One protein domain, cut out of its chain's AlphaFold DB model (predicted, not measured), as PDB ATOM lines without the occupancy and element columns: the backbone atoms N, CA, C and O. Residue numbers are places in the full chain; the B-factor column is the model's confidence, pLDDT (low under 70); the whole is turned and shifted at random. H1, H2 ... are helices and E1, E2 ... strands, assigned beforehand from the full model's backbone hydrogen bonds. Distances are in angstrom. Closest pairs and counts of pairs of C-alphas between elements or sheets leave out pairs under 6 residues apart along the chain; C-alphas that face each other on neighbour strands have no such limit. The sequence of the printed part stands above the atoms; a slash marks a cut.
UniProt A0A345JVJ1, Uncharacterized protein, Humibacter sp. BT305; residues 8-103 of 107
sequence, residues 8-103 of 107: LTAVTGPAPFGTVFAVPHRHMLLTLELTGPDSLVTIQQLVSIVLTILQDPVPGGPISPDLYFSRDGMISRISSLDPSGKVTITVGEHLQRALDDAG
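Overview. This is residues 8 to 103 of the 107 residues of an uncharacterized protein of Humibacter sp. BT305 (UniProt A0A345JVJ1). A twisted sheet of four strands forms a slab, with the long helix H2 running over one face and the shorter helix H3 lying crosswise over another part of that same face, while the five-residue helix H1 sits on the opposite face. The sheet's last strand, E4, runs on into the small hairpin of E5 and E6, whose strand E6 comes close to H2. The printed part has 96 residues, with three named helices and six named strands in the order H1, E1, E2, H2, E3, E4, E5, E6, H3. The larger sheet has the order E2, E1, E3, E4 and the smaller E5, E6, both antiparallel, and the class is mixed, helices and strands. The whole is compact, with a radius of gyration of the C-alphas of 13.2 A and spans of 39 by 29 by 21 A.

Arrangement. The printed part begins with H1, residues 8 to 12. E1, residues 19 to 22, and E2, residues 30 to 33, form a hairpin, antiparallel at 167 degrees, with N 20 and O 32 within hydrogen-bond range at 2.8 A. H1 is on the sheet at a height of 8.8 A, only just over E1, with 3 of its 5 C-alphas falling on it; its closest C-alphas to E2 are those of Thr 12 and Thr 31, 7.0 A. H2, residues 39 to 55, is on the opposite face at a height of 8.9 A. It lies over E1 and runs along the strands, at 6 degrees to E1 on the local plane; the closest C-alphas of H2 and E2 are those of Leu 32 and Ile 43, 7.3 A. E3, residues 67 to 71, is the antiparallel neighbour of E1, with N 21 and O 68 2.8 A apart. E2, H2 and E3 form a split strand-helix-strand unit, two strands running the same way with E1 between them, and its crossover is right-handed. E4, residues 74 to 77, forms a hairpin with E3, with N 69 and O 76 at 2.8 A. E4 runs on into E5, residues 79 to 81, across a break of 1 residue, at 28 degrees. E5 forms a hairpin with E6, residues 87 to 89, with N 80 and O 88 at 2.9 A; the closest C-alphas of E6 and H2 are those of Val 87 and Val 47, 7.6 A. H3, residues 93 to 101, is on the same face as H2, at a height of 10.6 A. It lies over E3 and runs across the strands, at 66 degrees to E3 on the local plane; their closest C-alphas are those of Phe 69 and Leu 95, 7.0 A. H2 and H3 are apart. In H1 and H2 every O i to N i+4 pair is within hydrogen-bond range; in H3, 4 of 5 are.

Along the chain. H1 begins at C-alpha 8, (39.247, 9.731, -25.139), and spans 6.2 A. E1 is 10.1 A long and E2 10.3 A. H2 spans 24.9 A, from C-alpha 39 at (34.604, 5.811, -7.864) to C-alpha 55. E3 spans 13.5 A, E4 10.3 A, E5 6.8 A and E6 6.6 A. H3 spans 12.2 A and ends at C-alpha 101, (40.449, 16.415, -5.932).

Size, cuts and confidence. The two C-alphas farthest apart are those of Pro 59 and Gly 103, 41.3 A. The printed part has no cut. The link from H2 to E3, 11 residues, is long; those from H1 to E1 and from E1 to E2 are short, and the others are tight. The mean pLDDT of the printed part is 85.9, and residue 9 is under 70.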
ATOM      1  N   LEU A   8      39.949  10.562 -26.119       71.56
ATOM      2  CA  LEU A   8      39.247   9.731 -25.139       71.56
ATOM      3  C   LEU A   8      38.057  10.488 -24.545       71.56
ATOM      4  O   LEU A   8      36.953   9.962 -24.543       71.56
ATOM      5  N   THR A   9      38.246  11.757 -24.176       69.50
ATOM      6  CA  THR A   9      37.167  12.631 -23.688       69.50
ATOM      7  C   THR A   9      36.043  12.817 -24.713       69.50
ATOM      8  O   THR A   9      34.885  12.938 -24.335       69.50
ATOM      9  N   ALA A  10      36.354  12.792 -26.016       73.31
ATOM     10  CA  ALA A  10      35.336  12.857 -27.068       73.31
ATOM     11  C   ALA A  10      34.496  11.568 -27.167       73.31
ATOM     12  O   ALA A  10      33.413  11.594 -27.745       73.31
ATOM     13  N   VAL A  11      34.997  10.453 -26.628       73.75
ATOM     14  CA  VAL A  11      34.316   9.152 -26.606       73.75
ATOM     15  C   VAL A  11      33.567   8.933 -25.291       73.75
ATOM     16  O   VAL A  11      32.465   8.396 -25.318       73.75
ATOM     17  N   THR A  12      34.148   9.326 -24.157       73.50
ATOM     18  CA  THR A  12      33.590   9.028 -22.828       73.50
ATOM     19  C   THR A  12      32.633  10.099 -22.325       73.50
ATOM     20  O   THR A  12      31.645   9.756 -21.690       73.50
ATOM     21  N   GLY A  13      32.864  11.364 -22.683       74.38
ATOM     22  CA  GLY A  13      32.174  12.500 -22.081       74.38
ATOM     23  C   GLY A  13      33.035  13.219 -21.032       74.38
ATOM     24  O   GLY A  13      34.243  12.967 -20.924       74.38
ATOM     25  N   PRO A  14      32.458  14.213 -20.331       77.25
ATOM     26  CA  PRO A  14      33.175  14.999 -19.338       77.25
ATOM     27  C   PRO A  14      33.435  14.182 -18.067       77.25
ATOM     28  O   PRO A  14      32.511  13.876 -17.324       77.25
ATOM     29  N   ALA A  15      34.711  13.932 -17.769       85.25
ATOM     30  CA  ALA A  15      35.160  13.264 -16.550       85.25
ATOM     31  C   ALA A  15      35.963  14.250 -15.673       85.25
ATOM     32  O   ALA A  15      37.164  14.423 -15.906       85.25
ATOM     33  N   PRO A  16      35.334  14.930 -14.691       85.31
ATOM     34  CA  PRO A  16      35.950  16.032 -13.938       85.31
ATOM     35  C   PRO A  16      37.252  15.654 -13.224       85.31
ATOM     36  O   PRO A  16      38.173  16.466 -13.137       85.31
ATOM     37  N   PHE A  17      37.345  14.405 -12.766       89.69
ATOM     38  CA  PHE A  17      38.521  13.877 -12.074       89.69
ATOM     39  C   PHE A  17      39.308  12.874 -12.934       89.69
ATOM     40  O   PHE A  17      40.236  12.235 -12.456       89.69
ATOM     41  N   GLY A  18      38.986  12.756 -14.226       89.94
ATOM     42  CA  GLY A  18      39.631  11.833 -15.159       89.94
ATOM     43  C   GLY A  18      38.910  10.493 -15.322       89.94
ATOM     44  O   GLY A  18      37.855  10.241 -14.745       89.94
ATOM     45  N   THR A  19      39.484   9.627 -16.151       91.44
ATOM     46  CA  THR A  19      38.858   8.384 -16.615       91.44
ATOM     47  C   THR A  19      39.797   7.206 -16.406       91.44
ATOM     48  O   THR A  19      40.941   7.232 -16.868       91.44
ATOM     49  N   VAL A  20      39.306   6.143 -15.778       91.94
ATOM     50  CA  VAL A  20      39.956   4.830 -15.798       91.94
ATOM     51  C   VAL A  20      39.419   4.039 -16.984       91.94
ATOM     52  O   VAL A  20      38.219   4.035 -17.235       91.94
ATOM     53  N   PHE A  21      40.284   3.367 -17.732       91.75
ATOM     54  CA  PHE A  21      39.859   2.568 -18.873       91.75
ATOM     55  C   PHE A  21      40.709   1.314 -19.082       91.75
ATOM     56  O   PHE A  21      41.867   1.253 -18.667       91.75
ATOM     57  N   ALA A  22      40.130   0.329 -19.767       91.50
ATOM     58  CA  ALA A  22      40.790  -0.892 -20.228       91.50
ATOM     59  C   ALA A  22      40.458  -1.173 -21.696       91.50
ATOM     60  O   ALA A  22      39.395  -0.797 -22.199       91.50
ATOM     61  N   VAL A  23      41.354  -1.905 -22.360       89.94
ATOM     62  CA  VAL A  23      41.161  -2.398 -23.733       89.94
ATOM     63  C   VAL A  23      41.457  -3.902 -23.764       89.94
ATOM     64  O   VAL A  23      42.539  -4.304 -24.196       89.94
ATOM     65  N   PRO A  24      40.532  -4.762 -23.295       84.94
ATOM     66  CA  PRO A  24      40.785  -6.201 -23.231       84.94
ATOM     67  C   PRO A  24      40.857  -6.843 -24.620       84.94
ATOM     68  O   PRO A  24      41.617  -7.784 -24.817       84.94
ATOM     69  N   HIS A  25      40.119  -6.319 -25.611       83.75
ATOM     70  CA  HIS A  25      40.143  -6.790 -27.002       83.75
ATOM     71  C   HIS A  25      40.119  -5.627 -28.009       83.75
ATOM     72  O   HIS A  25      39.755  -4.504 -27.673       83.75
ATOM     73  N   ARG A  26      40.451  -5.906 -29.283       81.44
ATOM     74  CA  ARG A  26      40.596  -4.922 -30.394       81.44
ATOM     75  C   ARG A  26      39.406  -3.998 -30.661       81.44
ATOM     76  O   ARG A  26      39.560  -3.015 -31.376       81.44
ATOM     77  N   HIS A  27      38.252  -4.301 -30.089       80.56
ATOM     78  CA  HIS A  27      36.992  -3.604 -30.327       80.56
ATOM     79  C   HIS A  27      36.234  -3.311 -29.025       80.56
ATOM     80  O   HIS A  27      35.074  -2.921 -29.091       80.56
ATOM     81  N   MET A  28      36.861  -3.509 -27.857       82.00
ATOM     82  CA  MET A  28      36.276  -3.133 -26.571       82.00
ATOM     83  C   MET A  28      37.092  -2.032 -25.960       82.00
ATOM     84  O   MET A  28      38.296  -2.176 -25.748       82.00
ATOM     85  N   LEU A  29      36.377  -0.992 -25.581       86.31
ATOM     86  CA  LEU A  29      36.847   0.012 -24.663       86.31
ATOM     87  C   LEU A  29      35.899  -0.020 -23.470       86.31
ATOM     88  O   LEU A  29      34.696   0.170 -23.635       86.31
ATOM     89  N   LEU A  30      36.442  -0.293 -22.292       89.00
ATOM     90  CA  LEU A  30      35.716  -0.150 -21.039       89.00
ATOM     91  C   LEU A  30      36.217   1.115 -20.370       89.00
ATOM     92  O   LEU A  30      37.427   1.270 -20.212       89.00
ATOM     93  N   THR A  31      35.313   2.009 -19.996       90.75
ATOM     94  CA  THR A  31      35.651   3.303 -19.403       90.75
ATOM     95  C   THR A  31      34.813   3.546 -18.167       90.75
ATOM     96  O   THR A  31      33.618   3.266 -18.150       90.75
ATOM     97  N   LEU A  32      35.456   4.114 -17.162       90.19
ATOM     98  CA  LEU A  32      34.865   4.565 -15.922       90.19
ATOM     99  C   LEU A  32      35.296   6.007 -15.694       90.19
ATOM    100  O   LEU A  32      36.487   6.302 -15.595       90.19
ATOM    101  N   GLU A  33      34.325   6.899 -15.592       89.44
ATOM    102  CA  GLU A  33      34.563   8.289 -15.233       89.44
ATOM    103  C   GLU A  33      34.651   8.427 -13.715       89.44
ATOM    104  O   GLU A  33      33.803   7.916 -12.982       89.44
ATOM    105  N   LEU A  34      35.673   9.136 -13.239       87.25
ATOM    106  CA  LEU A  34      35.768   9.515 -11.838       87.25
ATOM    107  C   LEU A  34      34.907  10.764 -11.630       87.25
ATOM    108  O   LEU A  34      35.219  11.842 -12.143       87.25
ATOM    109  N   THR A  35      33.804  10.598 -10.903       85.81
ATOM    110  CA  THR A  35      32.793  11.649 -10.676       85.81
ATOM    111  C   THR A  35      32.575  11.974  -9.198       85.81
ATOM    112  O   THR A  35      31.930  12.974  -8.891       85.81
ATOM    113  N   GLY A  36      33.136  11.182  -8.277       82.56
ATOM    114  CA  GLY A  36      32.983  11.403  -6.839       82.56
ATOM    115  C   GLY A  36      33.331  10.188  -5.968       82.56
ATOM    116  O   GLY A  36      34.010   9.272  -6.442       82.56
ATOM    117  N   PRO A  37      32.854  10.150  -4.709       79.06
ATOM    118  CA  PRO A  37      33.313   9.205  -3.685       79.06
ATOM    119  C   PRO A  37      33.128   7.710  -4.000       79.06
ATOM    120  O   PRO A  37      33.909   6.872  -3.561       79.06
ATOM    121  N   ASP A  38      32.140   7.345  -4.814       80.88
ATOM    122  CA  ASP A  38      31.886   5.933  -5.138       80.88
ATOM    123  C   ASP A  38      32.874   5.356  -6.170       80.88
ATOM    124  O   ASP A  38      32.893   4.149  -6.429       80.88
ATOM    125  N   SER A  39      33.748   6.196  -6.737       83.62
ATOM    126  CA  SER A  39      34.604   5.811  -7.864       83.62
ATOM    127  C   SER A  39      35.585   4.679  -7.530       83.62
ATOM    128  O   SER A  39      35.884   3.862  -8.400       83.62
ATOM    129  N   LEU A  40      36.064   4.572  -6.282       83.69
ATOM    130  CA  LEU A  40      36.968   3.483  -5.873       83.69
ATOM    131  C   LEU A  40      36.297   2.109  -5.959       83.69
ATOM    132  O   LEU A  40      36.911   1.147  -6.430       83.69
ATOM    133  N   VAL A  41      35.035   2.015  -5.541       85.62
ATOM    134  CA  VAL A  41      34.254   0.774  -5.634       85.62
ATOM    135  C   VAL A  41      34.046   0.408  -7.100       85.62
ATOM    136  O   VAL A  41      34.220  -0.748  -7.490       85.62
ATOM    137  N   THR A  42      33.753   1.394  -7.945       86.50
ATOM    138  CA  THR A  42      33.538   1.149  -9.372       86.50
ATOM    139  C   THR A  42      34.825   0.741 -10.099       86.50
ATOM    140  O   THR A  42      34.770  -0.084 -11.012       86.50
ATOM    141  N   ILE A  43      36.001   1.216  -9.668       89.12
ATOM    142  CA  ILE A  43      37.293   0.731 -10.190       89.12
ATOM    143  C   ILE A  43      37.453  -0.767  -9.906       89.12
ATOM    144  O   ILE A  43      37.849  -1.518 -10.798       89.12
ATOM    145  N   GLN A  44      37.114  -1.227  -8.698       88.06
ATOM    146  CA  GLN A  44      37.190  -2.654  -8.358       88.06
ATOM    147  C   GLN A  44      36.227  -3.492  -9.211       88.06
ATOM    148  O   GLN A  44      36.605  -4.553  -9.706       88.06
ATOM    149  N   GLN A  45      35.012  -2.995  -9.456       89.75
ATOM    150  CA  GLN A  45      34.054  -3.651 -10.353       89.75
ATOM    151  C   GLN A  45      34.589  -3.745 -11.787       89.75
ATOM    152  O   GLN A  45      34.469  -4.794 -12.423       89.75
ATOM    153  N   LEU A  46      35.229  -2.683 -12.284       90.88
ATOM    154  CA  LEU A  46      35.858  -2.680 -13.603       90.88
ATOM    155  C   LEU A  46      36.991  -3.714 -13.692       90.88
ATOM    156  O   LEU A  46      37.079  -4.422 -14.694       90.88
ATOM    157  N   VAL A  47      37.809  -3.856 -12.641       90.69
ATOM    158  CA  VAL A  47      38.811  -4.935 -12.553       90.69
ATOM    159  C   VAL A  47      38.141  -6.301 -12.705       90.69
ATOM    160  O   VAL A  47      38.582  -7.101 -13.528       90.69
ATOM    161  N   SER A  48      37.070  -6.570 -11.952       88.56
ATOM    162  CA  SER A  48      36.358  -7.851 -12.033       88.56
ATOM    163  C   SER A  48      35.811  -8.119 -13.435       88.56
ATOM    164  O   SER A  48      36.007  -9.214 -13.955       88.56
ATOM    165  N   ILE A  49      35.200  -7.117 -14.073       87.81
ATOM    166  CA  ILE A  49      34.685  -7.223 -15.446       87.81
ATOM    167  C   ILE A  49      35.812  -7.584 -16.421       87.81
ATOM    168  O   ILE A  49      35.672  -8.532 -17.195       87.81
ATOM    169  N   VAL A  50      36.942  -6.869 -16.360       88.81
ATOM    170  CA  VAL A  50      38.110  -7.145 -17.211       88.81
ATOM    171  C   VAL A  50      38.592  -8.577 -17.007       88.81
ATOM    172  O   VAL A  50      38.767  -9.295 -17.987       88.81
ATOM    173  N   LEU A  51      38.761  -9.022 -15.762       87.94
ATOM    174  CA  LEU A  51      39.214 -10.383 -15.473       87.94
ATOM    175  C   LEU A  51      38.249 -11.449 -15.997       87.94
ATOM    176  O   LEU A  51      38.711 -12.442 -16.550       87.94
ATOM    177  N   THR A  52      36.935 -11.239 -15.877       86.56
ATOM    178  CA  THR A  52      35.930 -12.157 -16.434       86.56
ATOM    179  C   THR A  52      36.045 -12.255 -17.952       86.56
ATOM    180  O   THR A  52      36.111 -13.357 -18.482       86.56
ATOM    181  N   ILE A  53      36.157 -11.125 -18.655       84.19
ATOM    182  CA  ILE A  53      36.345 -11.108 -20.116       84.19
ATOM    183  C   ILE A  53      37.598 -11.881 -20.534       84.19
ATOM    184  O   ILE A  53      37.598 -12.559 -21.558       84.19
ATOM    185  N   LEU A  54      38.686 -11.762 -19.770       84.38
ATOM    186  CA  LEU A  54      39.954 -12.416 -20.098       84.38
ATOM    187  C   LEU A  54      39.903 -13.946 -19.960       84.38
ATOM    188  O   LEU A  54      40.813 -14.613 -20.451       84.38
ATOM    189  N   GLN A  55      38.880 -14.501 -19.304       83.31
ATOM    190  CA  GLN A  55      38.670 -15.950 -19.237       83.31
ATOM    191  C   GLN A  55      38.127 -16.517 -20.552       83.31
ATOM    192  O   GLN A  55      38.340 -17.698 -20.837       83.31
ATOM    193  N   ASP A  56      37.472 -15.689 -21.367       79.00
ATOM    194  CA  ASP A  56      36.925 -16.125 -22.641       79.00
ATOM    195  C   ASP A  56      38.028 -16.214 -23.712       79.00
ATOM    196  O   ASP A  56      38.819 -15.281 -23.894       79.00
ATOM    197  N   PRO A  57      38.107 -17.318 -24.475       71.25
ATOM    198  CA  PRO A  57      39.079 -17.452 -25.550       71.25
ATOM    199  C   PRO A  57      38.739 -16.499 -26.704       71.25
ATOM    200  O   PRO A  57      37.809 -16.723 -27.477       71.25
ATOM    201  N   VAL A  58      39.535 -15.437 -26.849       74.81
ATOM    202  CA  VAL A  58      39.358 -14.417 -27.893       74.81
ATOM    203  C   VAL A  58      40.296 -14.685 -29.080       74.81
ATOM    204  O   VAL A  58      41.502 -14.865 -28.872       74.81
ATOM    205  N   PRO A  59      39.816 -14.668 -30.340       75.69
ATOM    206  CA  PRO A  59      40.687 -14.758 -31.510       75.69
ATOM    207  C   PRO A  59      41.754 -13.654 -31.512       75.69
ATOM    208  O   PRO A  59      41.444 -12.464 -31.468       75.69
ATOM    209  N   GLY A  60      43.026 -14.052 -31.574       76.94
ATOM    210  CA  GLY A  60      44.161 -13.127 -31.496       76.94
ATOM    211  C   GLY A  60      44.556 -12.701 -30.078       76.94
ATOM    212  O   GLY A  60      45.476 -11.894 -29.949       76.94
ATOM    213  N   GLY A  61      43.909 -13.260 -29.048       76.50
ATOM    214  CA  GLY A  61      44.205 -13.018 -27.639       76.50
ATOM    215  C   GLY A  61      43.794 -11.627 -27.140       76.50
ATOM    216  O   GLY A  61      43.367 -10.771 -27.923       76.50
ATOM    217  N   PRO A  62      43.911 -11.388 -25.826       78.44
ATOM    218  CA  PRO A  62      43.657 -10.073 -25.263       78.44
ATOM    219  C   PRO A  62      44.718  -9.057 -25.703       78.44
ATOM    220  O   PRO A  62      45.886  -9.401 -25.884       78.44
ATOM    221  N   ILE A  63      44.325  -7.788 -25.855       81.69
ATOM    222  CA  ILE A  63      45.280  -6.699 -26.132       81.69
ATOM    223  C   ILE A  63      46.087  -6.375 -24.881       81.69
ATOM    224  O   ILE A  63      47.311  -6.275 -24.939       81.69
ATOM    225  N   SER A  64      45.387  -6.131 -23.775       84.25
ATOM    226  CA  SER A  64      45.994  -5.783 -22.499       84.25
ATOM    227  C   SER A  64      45.018  -6.082 -21.364       84.25
ATOM    228  O   SER A  64      43.843  -5.720 -21.475       84.25
ATOM    229  N   PRO A  65      45.480  -6.702 -20.265       82.88
ATOM    230  CA  PRO A  65      44.695  -6.829 -19.045       82.88
ATOM    231  C   PRO A  65      44.736  -5.559 -18.183       82.88
ATOM    232  O   PRO A  65      44.095  -5.507 -17.136       82.88
ATOM    233  N   ASP A  66      45.535  -4.563 -18.571       90.81
ATOM    234  CA  ASP A  66      45.825  -3.422 -17.718       90.81
ATOM    235  C   ASP A  66      44.732  -2.355 -17.742       90.81
ATOM    236  O   ASP A  66      44.108  -2.068 -18.768       90.81
ATOM    237  N   LEU A  67      44.591  -1.703 -16.594       92.38
ATOM    238  CA  LEU A  67      43.893  -0.451 -16.409       92.38
ATOM    239  C   LEU A  67      44.848   0.720 -16.592       92.38
ATOM    240  O   LEU A  67      45.985   0.757 -16.098       92.38
ATOM    241  N   TYR A  68      44.319   1.724 -17.266       92.81
ATOM    242  CA  TYR A  68      44.974   2.983 -17.542       92.81
ATOM    243  C   TYR A  68      44.130   4.110 -16.971       92.81
ATOM    244  O   TYR A  68      42.905   4.044 -16.978       92.81
ATOM    245  N   PHE A  69      44.788   5.156 -16.498       93.06
ATOM    246  CA  PHE A  69      44.154   6.376 -16.035       93.06
ATOM    247  C   PHE A  69      44.504   7.522 -16.975       93.06
ATOM    248  O   PHE A  69      45.676   7.697 -17.322       93.06
ATOM    249  N   SER A  70      43.490   8.277 -17.385       91.88
ATOM    250  CA  SER A  70      43.606   9.438 -18.255       91.88
ATOM    251  C   SER A  70      43.046  10.681 -17.580       91.88
ATOM    252  O   SER A  70      41.862  10.719 -17.253       91.88
ATOM    253  N   ARG A  71      43.864  11.724 -17.457       89.69
ATOM    254  CA  ARG A  71      43.458  13.064 -17.015       89.69
ATOM    255  C   ARG A  71      44.414  14.090 -17.618       89.69
ATOM    256  O   ARG A  71      45.569  13.765 -17.880       89.69
ATOM    257  N   ASP A  72      43.919  15.284 -17.941       86.75
ATOM    258  CA  ASP A  72      44.724  16.407 -18.458       86.75
ATOM    259  C   ASP A  72      45.614  16.060 -19.670       86.75
ATOM    260  O   ASP A  72      46.724  16.561 -19.844       86.75
ATOM    261  N   GLY A  73      45.129  15.158 -20.530       83.69
ATOM    262  CA  GLY A  73      45.866  14.693 -21.705       83.69
ATOM    263  C   GLY A  73      47.059  13.777 -21.394       83.69
ATOM    264  O   GLY A  73      47.859  13.494 -22.285       83.69
ATOM    265  N   MET A  74      47.194  13.283 -20.166       85.81
ATOM    266  CA  MET A  74      48.195  12.287 -19.787       85.81
ATOM    267  C   MET A  74      47.541  10.923 -19.580       85.81
ATOM    268  O   MET A  74      46.452  10.841 -19.024       85.81
ATOM    269  N   ILE A  75      48.219   9.851 -20.007       88.75
ATOM    270  CA  ILE A  75      47.838   8.469 -19.681       88.75
ATOM    271  C   ILE A  75      48.930   7.848 -18.821       88.75
ATOM    272  O   ILE A  75      50.100   7.846 -19.208       88.75
ATOM    273  N   SER A  76      48.530   7.238 -17.711       91.31
ATOM    274  CA  SER A  76      49.381   6.389 -16.878       91.31
ATOM    275  C   SER A  76      48.769   4.999 -16.750       91.31
ATOM    276  O   SER A  76      47.575   4.869 -16.498       91.31
ATOM    277  N   ARG A  77      49.580   3.946 -16.883       92.62
ATOM    278  CA  ARG A  77      49.176   2.599 -16.455       92.62
ATOM    279  C   ARG A  77      49.056   2.605 -14.931       92.62
ATOM    280  O   ARG A  77      49.994   3.035 -14.263       92.62
ATOM    281  N   ILE A  78      47.927   2.140 -14.406       94.56
ATOM    282  CA  ILE A  78      47.651   2.125 -12.961       94.56
ATOM    283  C   ILE A  78      47.472   0.718 -12.405       94.56
ATOM    284  O   ILE A  78      47.258   0.580 -11.211       94.56
ATOM    285  N   SER A  79      47.562  -0.325 -13.230       94.00
ATOM    286  CA  SER A  79      47.488  -1.703 -12.748       94.00
ATOM    287  C   SER A  79      48.631  -2.575 -13.237       94.00
ATOM    288  O   SER A  79      49.220  -2.321 -14.286       94.00
ATOM    289  N   SER A  80      48.870  -3.666 -12.522       90.62
ATOM    290  CA  SER A  80      49.602  -4.831 -13.013       90.62
ATOM    291  C   SER A  80      48.813  -6.104 -12.722       90.62
ATOM    292  O   SER A  80      48.164  -6.212 -11.683       90.62
ATOM    293  N   LEU A  81      48.861  -7.057 -13.654       85.94
ATOM    294  CA  LEU A  81      48.334  -8.409 -13.482       85.94
ATOM    295  C   LEU A  81      49.511  -9.370 -13.313       85.94
ATOM    296  O   LEU A  81      50.412  -9.388 -14.156       85.94
ATOM    297  N   ASP A  82      49.514 -10.150 -12.237       85.38
ATOM    298  CA  ASP A  82      50.519 -11.190 -12.027       85.38
ATOM    299  C   ASP A  82      50.088 -12.547 -12.633       85.38
ATOM    300  O   ASP A  82      48.922 -12.729 -12.997       85.38
ATOM    301  N   PRO A  83      51.000 -13.535 -12.741       80.06
ATOM    302  CA  PRO A  83      50.668 -14.854 -13.284       80.06
ATOM    303  C   PRO A  83      49.625 -15.643 -12.479       80.06
ATOM    304  O   PRO A  83      49.079 -16.614 -12.995       80.06
ATOM    305  N   SER A  84      49.357 -15.260 -11.226       81.81
ATOM    306  CA  SER A  84      48.317 -15.875 -10.390       81.81
ATOM    307  C   SER A  84      46.921 -15.301 -10.654       81.81
ATOM    308  O   SER A  84      45.937 -15.796 -10.109       81.81
ATOM    309  N   GLY A  85      46.826 -14.272 -11.501       78.31
ATOM    310  CA  GLY A  85      45.583 -13.566 -11.789       78.31
ATOM    311  C   GLY A  85      45.290 -12.428 -10.810       78.31
ATOM    312  O   GLY A  85      44.209 -11.840 -10.864       78.31
ATOM    313  N   LYS A  86      46.227 -12.086  -9.917       86.31
ATOM    314  CA  LYS A  86      46.047 -10.982  -8.975       86.31
ATOM    315  C   LYS A  86      46.322  -9.655  -9.673       86.31
ATOM    316  O   LYS A  86      47.398  -9.437 -10.232       86.31
ATOM    317  N   VAL A  87      45.359  -8.744  -9.573       88.94
ATOM    318  CA  VAL A  87      45.505  -7.359 -10.023       88.94
ATOM    319  C   VAL A  87      45.980  -6.495  -8.864       88.94
ATOM    320  O   VAL A  87      45.382  -6.493  -7.790       88.94
ATOM    321  N   THR A  88      47.056  -5.747  -9.085       91.19
ATOM    322  CA  THR A  88      47.540  -4.715  -8.160       91.19
ATOM    323  C   THR A  88      47.305  -3.353  -8.787       91.19
ATOM    324  O   THR A  88      47.694  -3.146  -9.933       91.19
ATOM    325  N   ILE A  89      46.679  -2.434  -8.048       90.69
ATOM    326  CA  ILE A  89      46.519  -1.038  -8.465       90.69
ATOM    327  C   ILE A  89      47.634  -0.203  -7.837       90.69
ATOM    328  O   ILE A  89      47.804  -0.200  -6.619       90.69
ATOM    329  N   THR A  90      48.384   0.507  -8.671       92.12
ATOM    330  CA  THR A  90      49.431   1.435  -8.249       92.12
ATOM    331  C   THR A  90      48.878   2.851  -8.272       92.12
ATOM    332  O   THR A  90      48.629   3.419  -9.338       92.12
ATOM    333  N   VAL A  91      48.735   3.440  -7.087       89.81
ATOM    334  CA  VAL A  91      48.343   4.841  -6.929       89.81
ATOM    335  C   VAL A  91      49.593   5.716  -7.013       89.81
ATOM    336  O   VAL A  91      50.257   6.002  -6.023       89.81
ATOM    337  N   GLY A  92      49.973   6.066  -8.241       89.62
ATOM    338  CA  GLY A  92      51.020   7.057  -8.493       89.62
ATOM    339  C   GLY A  92      50.495   8.486  -8.346       89.62
ATOM    340  O   GLY A  92      49.288   8.708  -8.337       89.62
ATOM    341  N   GLU A  93      51.400   9.464  -8.326       91.69
ATOM    342  CA  GLU A  93      51.087  10.891  -8.135       91.69
ATOM    343  C   GLU A  93      49.953  11.407  -9.040       91.69
ATOM    344  O   GLU A  93      49.086  12.153  -8.597       91.69
ATOM    345  N   HIS A  94      49.920  10.971 -10.303       91.31
ATOM    346  CA  HIS A  94      48.889  11.372 -11.262       91.31
ATOM    347  C   HIS A  94      47.479  10.920 -10.849       91.31
ATOM    348  O   HIS A  94      46.536  11.704 -10.944       91.31
ATOM    349  N   LEU A  95      47.339   9.678 -10.370       91.31
ATOM    350  CA  LEU A  95      46.064   9.153  -9.881       91.31
ATOM    351  C   LEU A  95      45.744   9.702  -8.485       91.31
ATOM    352  O   LEU A  95      44.599  10.058  -8.241       91.31
ATOM    353  N   GLN A  96      46.743   9.825  -7.604       91.81
ATOM    354  CA  GLN A  96      46.550  10.347  -6.248       91.81
ATOM    355  C   GLN A  96      45.911  11.736  -6.273       91.81
ATOM    356  O   GLN A  96      44.873  11.933  -5.660       91.81
ATOM    357  N   ARG A  97      46.445  12.661  -7.082       92.00
ATOM    358  CA  ARG A  97      45.871  14.010  -7.227       92.00
ATOM    359  C   ARG A  97      44.403  13.986  -7.660       92.00
ATOM    360  O   ARG A  97      43.621  14.823  -7.239       92.00
ATOM    361  N   ALA A  98      44.022  13.040  -8.518       90.62
ATOM    362  CA  ALA A  98      42.634  12.884  -8.939       90.62
ATOM    363  C   ALA A  98      41.721  12.361  -7.835       90.62
ATOM    364  O   ALA A  98      40.576  12.794  -7.745       90.62
ATOM    365  N   LEU A  99      42.229  11.461  -6.996       90.25
ATOM    366  CA  LEU A  99      41.512  11.002  -5.815       90.25
ATOM    367  C   LEU A  99      41.370  12.142  -4.803       90.25
ATOM    368  O   LEU A  99      40.261  12.392  -4.343       90.25
ATOM    369  N   ASP A 100      42.438  12.888  -4.526       90.38
ATOM    370  CA  ASP A 100      42.410  14.037  -3.613       90.38
ATOM    371  C   ASP A 100      41.379  15.084  -4.064       90.38
ATOM    372  O   ASP A 100      40.506  15.472  -3.288       90.38
ATOM    373  N   ASP A 101      41.406  15.466  -5.346       90.12
ATOM    374  CA  ASP A 101      40.449  16.415  -5.932       90.12
ATOM    375  C   ASP A 101      39.000  15.902  -5.879       90.12
ATOM    376  O   ASP A 101      38.062  16.694  -5.766       90.12
ATOM    377  N   ALA A 102      38.811  14.581  -5.951       85.69
ATOM    378  CA  ALA A 102      37.511  13.926  -5.826       85.69
ATOM    379  C   ALA A 102      37.058  13.737  -4.363       85.69
ATOM    380  O   ALA A 102      35.967  13.208  -4.134       85.69
ATOM    381  N   GLY A 103      37.869  14.149  -3.378       86.00
ATOM    382  CA  GLY A 103      37.592  13.971  -1.949       86.00
ATOM    383  C   GLY A 103      37.848  12.551  -1.431       86.00
ATOM    384  O   GLY A 103      37.210  12.125  -0.474       86.00
TER     385      GLY A 103